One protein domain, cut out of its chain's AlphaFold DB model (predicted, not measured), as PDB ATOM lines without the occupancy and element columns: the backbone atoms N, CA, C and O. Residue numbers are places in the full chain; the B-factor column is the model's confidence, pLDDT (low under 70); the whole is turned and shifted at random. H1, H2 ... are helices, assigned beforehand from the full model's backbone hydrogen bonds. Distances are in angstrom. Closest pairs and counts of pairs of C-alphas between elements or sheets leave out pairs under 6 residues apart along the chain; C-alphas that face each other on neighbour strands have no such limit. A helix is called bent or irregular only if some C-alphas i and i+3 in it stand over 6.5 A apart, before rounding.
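AT A GLANCE: This is residues 4 to 74 of the 85 residues of an uncharacterized protein of Acidobacteria bacterium (UniProt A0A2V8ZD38). Four helices follow one another in an open, elongated zigzag: the small H1 lies at one end, H2 and H3 meet at a steep angle in the middle, and H4 makes an arm at the other end, sticking out with residues 62 to 74. The loop of residues 31 to 36 also stands free, between H2 and H3. The printed part has 71 residues, with the named helices in the order H1, H2, H3, H4 and no named strand; the class is all helix. The whole is extended, with a radius of gyration of the C-alphas of 17.2 A and spans of 57 by 32 by 18 A.

HOW THE PARTS SIT: H1, residues 4 to 8, touches no helix. H2, residues 15 to 30, has a kink of 25 degrees near residue 22. With residues 25 to 30 alone H2 touches H3, residues 39 to 53, at a steep tilt of 61 degrees, opposite ways; the closest C-alphas, of Leu 25 and Ala 50, are 6.6 A apart. H3 and H4, residues 57 to 73, are close but not clearly touching; their closest C-alphas, of Val 51 and Phe 57, are 5.5 A apart. H2 and H4 are apart. In H1 and H3 every O i to N i+4 pair is within hydrogen-bond range, against 10 of 12 in H2 and 11 of 13 in H4.

IN THESE COORDINATES: H1 begins at C-alpha 4, (59.843, -42.049, 65.913). H2 is 20.7 A long, H3 20.6 A and H4 23.7 A, ending at C-alpha 73, (44.528, -19.510, 15.609). H2 and H4 are only just irregular: C-alphas 25 and 28 are 6.55 A apart, C-alphas 59 and 62 6.51 A.

THE WHOLE: The two C-alphas farthest apart, of Ser 5 and Phe 73, are 57.2 A apart. The printed part has no cut and no long link; the link from H3 to H4 is tight. Mean pLDDT of the printed part is 88.7, and residues 12 and 14 are under 70.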
ATOM      1  N   ASP A   4      58.384 -42.079  65.823       78.69
ATOM      2  CA  ASP A   4      59.843 -42.049  65.913       78.69
ATOM      3  C   ASP A   4      60.525 -43.111  65.036       78.69
ATOM      4  O   ASP A   4      61.547 -42.825  64.416       78.69
ATOM      5  N   SER A   5      59.966 -44.325  64.951       82.69
ATOM      6  CA  SER A   5      60.524 -45.383  64.104       82.69
ATOM      7  C   SER A   5      60.348 -45.043  62.633       82.69
ATOM      8  O   SER A   5      61.281 -45.194  61.856       82.69
ATOM      9  N   TYR A   6      59.198 -44.481  62.266       78.69
ATOM     10  CA  TYR A   6      58.909 -44.148  60.878       78.69
ATOM     11  C   TYR A   6      59.719 -42.963  60.347       78.69
ATOM     12  O   TYR A   6      60.142 -42.992  59.194       78.69
ATOM     13  N   LEU A   7      59.984 -41.955  61.185       76.81
ATOM     14  CA  LEU A   7      60.924 -40.885  60.842       76.81
ATOM     15  C   LEU A   7      62.357 -41.413  60.703       76.81
ATOM     16  O   LEU A   7      63.065 -41.014  59.783       76.81
ATOM     17  N   ARG A   8      62.781 -42.327  61.588       81.38
ATOM     18  CA  ARG A   8      64.122 -42.940  61.551       81.38
ATOM     19  C   ARG A   8      64.328 -43.824  60.320       81.38
ATOM     20  O   ARG A   8      65.429 -43.874  59.789       81.38
ATOM     21  N   GLU A   9      63.269 -44.488  59.868       83.81
ATOM     22  CA  GLU A   9      63.233 -45.291  58.639       83.81
ATOM     23  C   GLU A   9      63.051 -44.435  57.368       83.81
ATOM     24  O   GLU A   9      63.075 -44.964  56.260       83.81
ATOM     25  N   GLY A  10      62.904 -43.110  57.504       75.44
ATOM     26  CA  GLY A  10      62.832 -42.179  56.377       75.44
ATOM     27  C   GLY A  10      61.516 -42.223  55.602       75.44
ATOM     28  O   GLY A  10      61.457 -41.722  54.478       75.44
ATOM     29  N   TYR A  11      60.451 -42.802  56.165       75.88
ATOM     30  CA  TYR A  11      59.162 -42.793  55.483       75.88
ATOM     31  C   TYR A  11      58.647 -41.354  55.339       75.88
ATOM     32  O   TYR A  11      58.747 -40.566  56.288       75.88
ATOM     33  N   PRO A  12      58.031 -41.004  54.195       65.06
ATOM     34  CA  PRO A  12      57.416 -39.699  53.968       65.06
ATOM     35  C   PRO A  12      56.086 -39.583  54.735       65.06
ATOM     36  O   PRO A  12      55.014 -39.436  54.160       65.06
ATOM     37  N   ILE A  13      56.156 -39.682  56.062       71.62
ATOM     38  CA  ILE A  13      55.035 -39.567  57.005       71.62
ATOM     39  C   ILE A  13      54.914 -38.159  57.600       71.62
ATOM     40  O   ILE A  13      54.030 -37.898  58.418       71.62
ATOM     41  N   ALA A  14      55.801 -37.244  57.202       64.12
ATOM     42  CA  ALA A  14      55.696 -35.833  57.530       64.12
ATOM     43  C   ALA A  14      54.529 -35.223  56.739       64.12
ATOM     44  O   ALA A  14      54.701 -34.696  55.640       64.12
ATOM     45  N   SER A  15      53.323 -35.291  57.305       71.06
ATOM     46  CA  SER A  15      52.138 -34.658  56.725       71.06
ATOM     47  C   SER A  15      52.254 -33.135  56.686       71.06
ATOM     48  O   SER A  15      51.584 -32.514  55.876       71.06
ATOM     49  N   GLY A  16      53.144 -32.523  57.476       76.31
ATOM     50  CA  GLY A  16      53.286 -31.067  57.574       76.31
ATOM     51  C   GLY A  16      53.521 -30.354  56.236       76.31
ATOM     52  O   GLY A  16      52.920 -29.311  55.994       76.31
ATOM     53  N   SER A  17      54.327 -30.915  55.329       76.75
ATOM     54  CA  SER A  17      54.534 -30.327  53.995       76.75
ATOM     55  C   SER A  17      53.283 -30.432  53.116       76.75
ATOM     56  O   SER A  17      52.947 -29.492  52.398       76.75
ATOM     57  N   VAL A  18      52.560 -31.552  53.208       78.81
ATOM     58  CA  VAL A  18      51.310 -31.791  52.468       78.81
ATOM     59  C   VAL A  18      50.177 -30.923  53.021       78.81
ATOM     60  O   VAL A  18      49.463 -30.270  52.268       78.81
ATOM     61  N   GLU A  19      50.039 -30.850  54.342       81.75
ATOM     62  CA  GLU A  19      49.084 -29.996  55.050       81.75
ATOM     63  C   GLU A  19      49.362 -28.514  54.788       81.75
ATOM     64  O   GLU A  19      48.435 -27.744  54.529       81.75
ATOM     65  N   GLY A  20      50.638 -28.119  54.794       81.25
ATOM     66  CA  GLY A  20      51.083 -26.776  54.438       81.25
ATOM     67  C   GLY A  20      50.694 -26.407  53.008       81.25
ATOM     68  O   GLY A  20      50.137 -25.329  52.785       81.25
ATOM     69  N   ALA A  21      50.891 -27.328  52.058       82.81
ATOM     70  CA  ALA A  21      50.446 -27.153  50.681       82.81
ATOM     71  C   ALA A  21      48.917 -27.038  50.591       82.81
ATOM     72  O   ALA A  21      48.422 -26.074  50.014       82.81
ATOM     73  N   CYS A  22      48.146 -27.938  51.211       83.62
ATOM     74  CA  CYS A  22      46.679 -27.871  51.214       83.62
ATOM     75  C   CYS A  22      46.154 -26.549  51.796       83.62
ATOM     76  O   CYS A  22      45.215 -25.955  51.260       83.62
ATOM     77  N   LYS A  23      46.781 -26.045  52.864       86.81
ATOM     78  CA  LYS A  23      46.420 -24.763  53.471       86.81
ATOM     79  C   LYS A  23      46.727 -23.584  52.536       86.81
ATOM     80  O   LYS A  23      45.831 -22.803  52.235       86.81
ATOM     81  N   ASN A  24      47.955 -23.475  52.035       89.38
ATOM     82  CA  ASN A  24      48.383 -22.313  51.245       89.38
ATOM     83  C   ASN A  24      47.825 -22.312  49.802       89.38
ATOM     84  O   ASN A  24      47.357 -21.290  49.279       89.38
ATOM     85  N   LEU A  25      47.855 -23.473  49.146       90.06
ATOM     86  CA  LEU A  25      47.421 -23.625  47.759       90.06
ATOM     87  C   LEU A  25      45.897 -23.578  47.651       90.06
ATOM     88  O   LEU A  25      45.367 -22.832  46.827       90.06
ATOM     89  N   VAL A  26      45.198 -24.370  48.471       89.94
ATOM     90  CA  VAL A  26      43.747 -24.565  48.349       89.94
ATOM     91  C   VAL A  26      42.990 -23.617  49.269       89.94
ATOM     92  O   VAL A  26      42.240 -22.771  48.780       89.94
ATOM     93  N   LYS A  27      43.193 -23.719  50.588       89.00
ATOM     94  CA  LYS A  27      42.355 -23.028  51.581       89.00
ATOM     95  C   LYS A  27      42.359 -21.510  51.399       89.00
ATOM     96  O   LYS A  27      41.297 -20.907  51.247       89.00
ATOM     97  N   ASP A  28      43.546 -20.914  51.299       90.31
ATOM     98  CA  ASP A  28      43.712 -19.457  51.185       90.31
ATOM     99  C   ASP A  28      43.029 -18.865  49.942       90.31
ATOM    100  O   ASP A  28      42.636 -17.693  49.927       90.31
ATOM    101  N   ARG A  29      42.877 -19.663  48.877       91.38
ATOM    102  CA  ARG A  29      42.256 -19.204  47.633       91.38
ATOM    103  C   ARG A  29      40.778 -19.540  47.541       91.38
ATOM    104  O   ARG A  29      40.039 -18.729  46.977       91.38
ATOM    105  N   MET A  30      40.373 -20.710  48.021       93.06
ATOM    106  CA  MET A  30      39.068 -21.295  47.719       93.06
ATOM    107  C   MET A  30      38.006 -20.988  48.779       93.06
ATOM    108  O   MET A  30      36.834 -20.910  48.420       93.06
ATOM    109  N   GLU A  31      38.389 -20.741  50.038       91.81
ATOM    110  CA  GLU A  31      37.460 -20.544  51.171       91.81
ATOM    111  C   GLU A  31      37.172 -19.070  51.512       91.81
ATOM    112  O   GLU A  31      36.761 -18.735  52.625       91.81
ATOM    113  N   ARG A  32      37.375 -18.138  50.575       89.81
ATOM    114  CA  ARG A  32      37.031 -16.729  50.829       89.81
ATOM    115  C   ARG A  32      35.520 -16.513  50.714       89.81
ATOM    116  O   ARG A  32      34.850 -17.114  49.875       89.81
ATOM    117  N   SER A  33      34.997 -15.607  51.541       93.25
ATOM    118  CA  SER A  33      33.568 -15.278  51.575       93.25
ATOM    119  C   SER A  33      33.034 -14.876  50.195       93.25
ATOM    120  O   SER A  33      33.687 -14.138  49.454       93.25
ATOM    121  N   GLY A  34      31.848 -15.382  49.852       92.94
ATOM    122  CA  GLY A  34      31.155 -15.079  48.597       92.94
ATOM    123  C   GLY A  34      31.672 -15.821  47.361       92.94
ATOM    124  O   GLY A  34      31.111 -15.643  46.280       92.94
ATOM    125  N   MET A  35      32.702 -16.664  47.481       92.75
ATOM    126  CA  MET A  35      33.212 -17.419  46.338       92.75
ATOM    127  C   MET A  35      32.315 -18.600  45.977       92.75
ATOM    128  O   MET A  35      31.825 -19.329  46.837       92.75
ATOM    129  N   ARG A  36      32.129 -18.804  44.673       92.00
ATOM    130  CA  ARG A  36      31.443 -19.965  44.109       92.00
ATOM    131  C   ARG A  36      32.334 -20.585  43.055       92.00
ATOM    132  O   ARG A  36      32.853 -19.882  42.192       92.00
ATOM    133  N   TRP A  37      32.483 -21.898  43.125       92.94
ATOM    134  CA  TRP A  37      33.388 -22.640  42.265       92.94
ATOM    135  C   TRP A  37      32.663 -23.797  41.606       92.94
ATOM    136  O   TRP A  37      31.941 -24.547  42.259       92.94
ATOM    137  N   THR A  38      32.899 -23.965  40.313       95.94
ATOM    138  CA  THR A  38      32.697 -25.247  39.641       95.94
ATOM    139  C   THR A  38      34.015 -26.015  39.677       95.94
ATOM    140  O   THR A  38      35.079 -25.396  39.745       95.94
ATOM    141  N   LEU A  39      33.971 -27.350  39.611       95.25
ATOM    142  CA  LEU A  39      35.191 -28.171  39.588       95.25
ATOM    143  C   LEU A  39      36.191 -27.725  38.500       95.25
ATOM    144  O   LEU A  39      37.353 -27.516  38.847       95.25
ATOM    145  N   PRO A  40      35.777 -27.459  37.240       96.44
ATOM    146  CA  PRO A  40      36.716 -27.005  36.213       96.44
ATOM    147  C   PRO A  40      37.355 -25.647  36.532       96.44
ATOM    148  O   PRO A  40      38.542 -25.443  36.291       96.44
ATOM    149  N   MET A  41      36.583 -24.712  37.100       93.38
ATOM    150  CA  MET A  41      37.083 -23.380  37.454       93.38
ATOM    151  C   MET A  41      38.053 -23.447  38.639       93.38
ATOM    152  O   MET A  41      39.099 -22.803  38.625       93.38
ATOM    153  N   ALA A  42      37.712 -24.249  39.653       94.94
ATOM    154  CA  ALA A  42      38.564 -24.503  40.807       94.94
ATOM    155  C   ALA A  42      39.911 -25.081  40.372       94.94
ATOM    156  O   ALA A  42      40.961 -24.561  40.740       94.94
ATOM    157  N   GLU A  43      39.879 -26.124  39.546       95.44
ATOM    158  CA  GLU A  43      41.080 -26.790  39.061       95.44
ATOM    159  C   GLU A  43      41.973 -25.849  38.242       95.44
ATOM    160  O   GLU A  43      43.181 -25.796  38.475       95.44
ATOM    161  N   ALA A  44      41.394 -25.062  37.330       94.25
ATOM    162  CA  ALA A  44      42.152 -24.100  36.531       94.25
ATOM    163  C   ALA A  44      42.889 -23.073  37.410       94.25
ATOM    164  O   ALA A  44      44.080 -22.819  37.211       94.25
ATOM    165  N   VAL A  45      42.206 -22.526  38.421       94.19
ATOM    166  CA  VAL A  45      42.803 -21.562  39.358       94.19
ATOM    167  C   VAL A  45      43.882 -22.212  40.223       94.19
ATOM    168  O   VAL A  45      44.939 -21.612  40.420       94.19
ATOM    169  N   LEU A  46      43.651 -23.429  40.722       95.19
ATOM    170  CA  LEU A  46      44.626 -24.139  41.550       95.19
ATOM    171  C   LEU A  46      45.891 -24.492  40.767       95.19
ATOM    172  O   LEU A  46      46.986 -24.305  41.290       95.19
ATOM    173  N   ARG A  47      45.772 -24.921  39.506       94.44
ATOM    174  CA  ARG A  47      46.934 -25.194  38.643       94.44
ATOM    175  C   ARG A  47      47.778 -23.939  38.422       94.44
ATOM    176  O   ARG A  47      48.991 -23.987  38.602       94.44
ATOM    177  N   LEU A  48      47.147 -22.808  38.106       94.31
ATOM    178  CA  LEU A  48      47.853 -21.532  37.942       94.31
ATOM    179  C   LEU A  48      48.547 -21.095  39.239       94.31
ATOM    180  O   LEU A  48      49.703 -20.672  39.225       94.31
ATOM    181  N   ARG A  49      47.856 -21.226  40.376       94.88
ATOM    182  CA  ARG A  49      48.406 -20.881  41.690       94.88
ATOM    183  C   ARG A  49      49.564 -21.796  42.092       94.88
ATOM    184  O   ARG A  49      50.515 -21.304  42.685       94.88
ATOM    185  N   ALA A  50      49.517 -23.084  41.753       94.81
ATOM    186  CA  ALA A  50      50.606 -24.023  42.016       94.81
ATOM    187  C   ALA A  50      51.892 -23.608  41.293       94.81
ATOM    188  O   ALA A  50      52.950 -23.548  41.913       94.81
ATOM    189  N   VAL A  51      51.789 -23.245  40.011       95.44
ATOM    190  CA  VAL A  51      52.919 -22.710  39.235       95.44
ATOM    191  C   VAL A  51      53.471 -21.427  39.863       95.44
ATOM    192  O   VAL A  51      54.685 -21.270  39.970       95.44
ATOM    193  N   TYR A  52      52.591 -20.529  40.315       94.31
ATOM    194  CA  TYR A  52      52.987 -19.280  40.969       94.31
ATOM    195  C   TYR A  52      53.725 -19.503  42.295       94.31
ATOM    196  O   TYR A  52      54.805 -18.959  42.490       94.31
ATOM    197  N   LEU A  53      53.178 -20.335  43.185       93.00
ATOM    198  CA  LEU A  53      53.784 -20.642  44.486       93.00
ATOM    199  C   LEU A  53      55.076 -21.459  44.374       93.00
ATOM    200  O   LEU A  53      55.869 -21.461  45.307       93.00
ATOM    201  N   SER A  54      55.275 -22.143  43.247       92.69
ATOM    202  CA  SER A  54      56.509 -22.875  42.948       92.69
ATOM    203  C   SER A  54      57.552 -21.999  42.243       92.69
ATOM    204  O   SER A  54      58.530 -22.528  41.734       92.69
ATOM    205  N   GLU A  55      57.330 -20.680  42.144       95.25
ATOM    206  CA  GLU A  55      58.243 -19.710  41.511       95.25
ATOM    207  C   GLU A  55      58.543 -19.991  40.023       95.25
ATOM    208  O   GLU A  55      59.492 -19.473  39.439       95.25
ATOM    209  N   HIS A  56      57.691 -20.776  39.357       96.00
ATOM    210  CA  HIS A  56      57.851 -21.158  37.950       96.00
ATOM    211  C   HIS A  56      57.011 -20.311  36.989       96.00
ATOM    212  O   HIS A  56      57.003 -20.559  35.782       96.00
ATOM    213  N   PHE A  57      56.293 -19.309  37.500       95.56
ATOM    214  CA  PHE A  57      55.355 -18.511  36.711       95.56
ATOM    215  C   PHE A  57      56.014 -17.806  35.524       95.56
ATOM    216  O   PHE A  57      55.518 -17.925  34.406       95.56
ATOM    217  N   GLU A  58      57.157 -17.157  35.742       96.44
ATOM    218  CA  GLU A  58      57.869 -16.407  34.698       96.44
ATOM    219  C   GLU A  58      58.324 -17.296  33.532       96.44
ATOM    220  O   GLU A  58      58.351 -16.866  32.382       96.44
ATOM    221  N   GLN A  59      58.630 -18.567  33.805       95.31
ATOM    222  CA  GLN A  59      59.007 -19.538  32.774       95.31
ATOM    223  C   GLN A  59      57.776 -20.147  32.091       95.31
ATOM    224  O   GLN A  59      57.777 -20.397  30.887       95.31
ATOM    225  N   TYR A  60      56.711 -20.383  32.857       95.38
ATOM    226  CA  TYR A  60      55.487 -21.006  32.368       95.38
ATOM    227  C   TYR A  60      54.640 -20.068  31.501       95.38
ATOM    228  O   TYR A  60      54.061 -20.507  30.507       95.38
ATOM    229  N   TRP A  61      54.537 -18.786  31.862       95.31
ATOM    230  CA  TRP A  61      53.606 -17.858  31.222       95.31
ATOM    231  C   TRP A  61      53.858 -17.672  29.713       95.31
ATOM    232  O   TRP A  61      52.898 -17.791  28.947       95.31
ATOM    233  N   PRO A  62      55.107 -17.488  29.233       96.69
ATOM    234  CA  PRO A  62      55.385 -17.412  27.798       96.69
ATOM    235  C   PRO A  62      54.976 -18.684  27.044       96.69
ATOM    236  O   PRO A  62      54.386 -18.601  25.967       96.69
ATOM    237  N   PHE A  63      55.238 -19.861  27.626       95.50
ATOM    238  CA  PHE A  63      54.814 -21.144  27.062       95.50
ATOM    239  C   PHE A  63      53.287 -21.234  26.970       95.50
ATOM    240  O   PHE A  63      52.753 -21.595  25.924       95.50
ATOM    241  N   HIS A  64      52.578 -20.872  28.041       94.19
ATOM    242  CA  HIS A  64      51.118 -20.895  28.072       94.19
ATOM    243  C   HIS A  64      50.508 -20.007  26.981       94.19
ATOM    244  O   HIS A  64      49.614 -20.453  26.263       94.19
ATOM    245  N   VAL A  65      51.029 -18.786  26.816       94.88
ATOM    246  CA  VAL A  65      50.581 -17.851  25.775       94.88
ATOM    247  C   VAL A  65      50.809 -18.428  24.376       94.88
ATOM    248  O   VAL A  65      49.885 -18.417  23.570       94.88
ATOM    249  N   ASP A  66      51.993 -18.976  24.080       95.12
ATOM    250  CA  ASP A  66      52.277 -19.600  22.776       95.12
ATOM    251  C   ASP A  66      51.326 -20.773  22.470       95.12
ATOM    252  O   ASP A  66      50.800 -20.887  21.358       95.12
ATOM    253  N   GLN A  67      51.053 -21.625  23.460       93.62
ATOM    254  CA  GLN A  67      50.118 -22.737  23.296       93.62
ATOM    255  C   GLN A  67      48.680 -22.264  23.065       93.62
ATOM    256  O   GLN A  67      47.986 -22.819  22.208       93.62
ATOM    257  N   ASP A  68      48.229 -21.237  23.785       92.50
ATOM    258  CA  ASP A  68      46.873 -20.710  23.626       92.50
ATOM    259  C   ASP A  68      46.699 -20.013  22.267       92.50
ATOM    260  O   ASP A  68      45.707 -20.236  21.572       92.50
ATOM    261  N   GLN A  69      47.723 -19.288  21.805       93.31
ATOM    262  CA  GLN A  69      47.766 -18.717  20.456       93.31
ATOM    263  C   GLN A  69      47.651 -19.803  19.378       93.31
ATOM    264  O   GLN A  69      46.836 -19.692  18.459       93.31
ATOM    265  N   LYS A  70      48.406 -20.901  19.503       91.69
ATOM    266  CA  LYS A  70      48.289 -22.043  18.583       91.69
ATOM    267  C   LYS A  70      46.883 -22.632  18.608       91.69
ATOM    268  O   LYS A  70      46.291 -22.813  17.549       91.69
ATOM    269  N   ARG A  71      46.318 -22.870  19.794       89.81
ATOM    270  CA  ARG A  71      44.966 -23.424  19.957       89.81
ATOM    271  C   ARG A  71      43.889 -22.553  19.305       89.81
ATOM    272  O   ARG A  71      43.002 -23.091  18.646       89.81
ATOM    273  N   LEU A  72      43.944 -21.236  19.506       89.88
ATOM    274  CA  LEU A  72      42.931 -20.303  19.008       89.88
ATOM    275  C   LEU A  72      43.055 -20.050  17.501       89.88
ATOM    276  O   LEU A  72      42.038 -19.922  16.819       89.88
ATOM    277  N   PHE A  73      44.281 -20.002  16.967       84.94
ATOM    278  CA  PHE A  73      44.528 -19.510  15.609       84.94
ATOM    279  C   PHE A  73      45.016 -20.564  14.602       84.94
ATOM    280  O   PHE A  73      44.990 -20.283  13.405       84.94
ATOM    281  N   GLN A  74      45.379 -21.793  15.004       72.94
ATOM    282  CA  GLN A  74      45.806 -22.833  14.046       72.94
ATOM    283  C   GLN A  74      44.719 -23.251  13.043       72.94
ATOM    284  O   GLN A  74      45.058 -23.716  11.955       72.94
TER     285      GLN A  74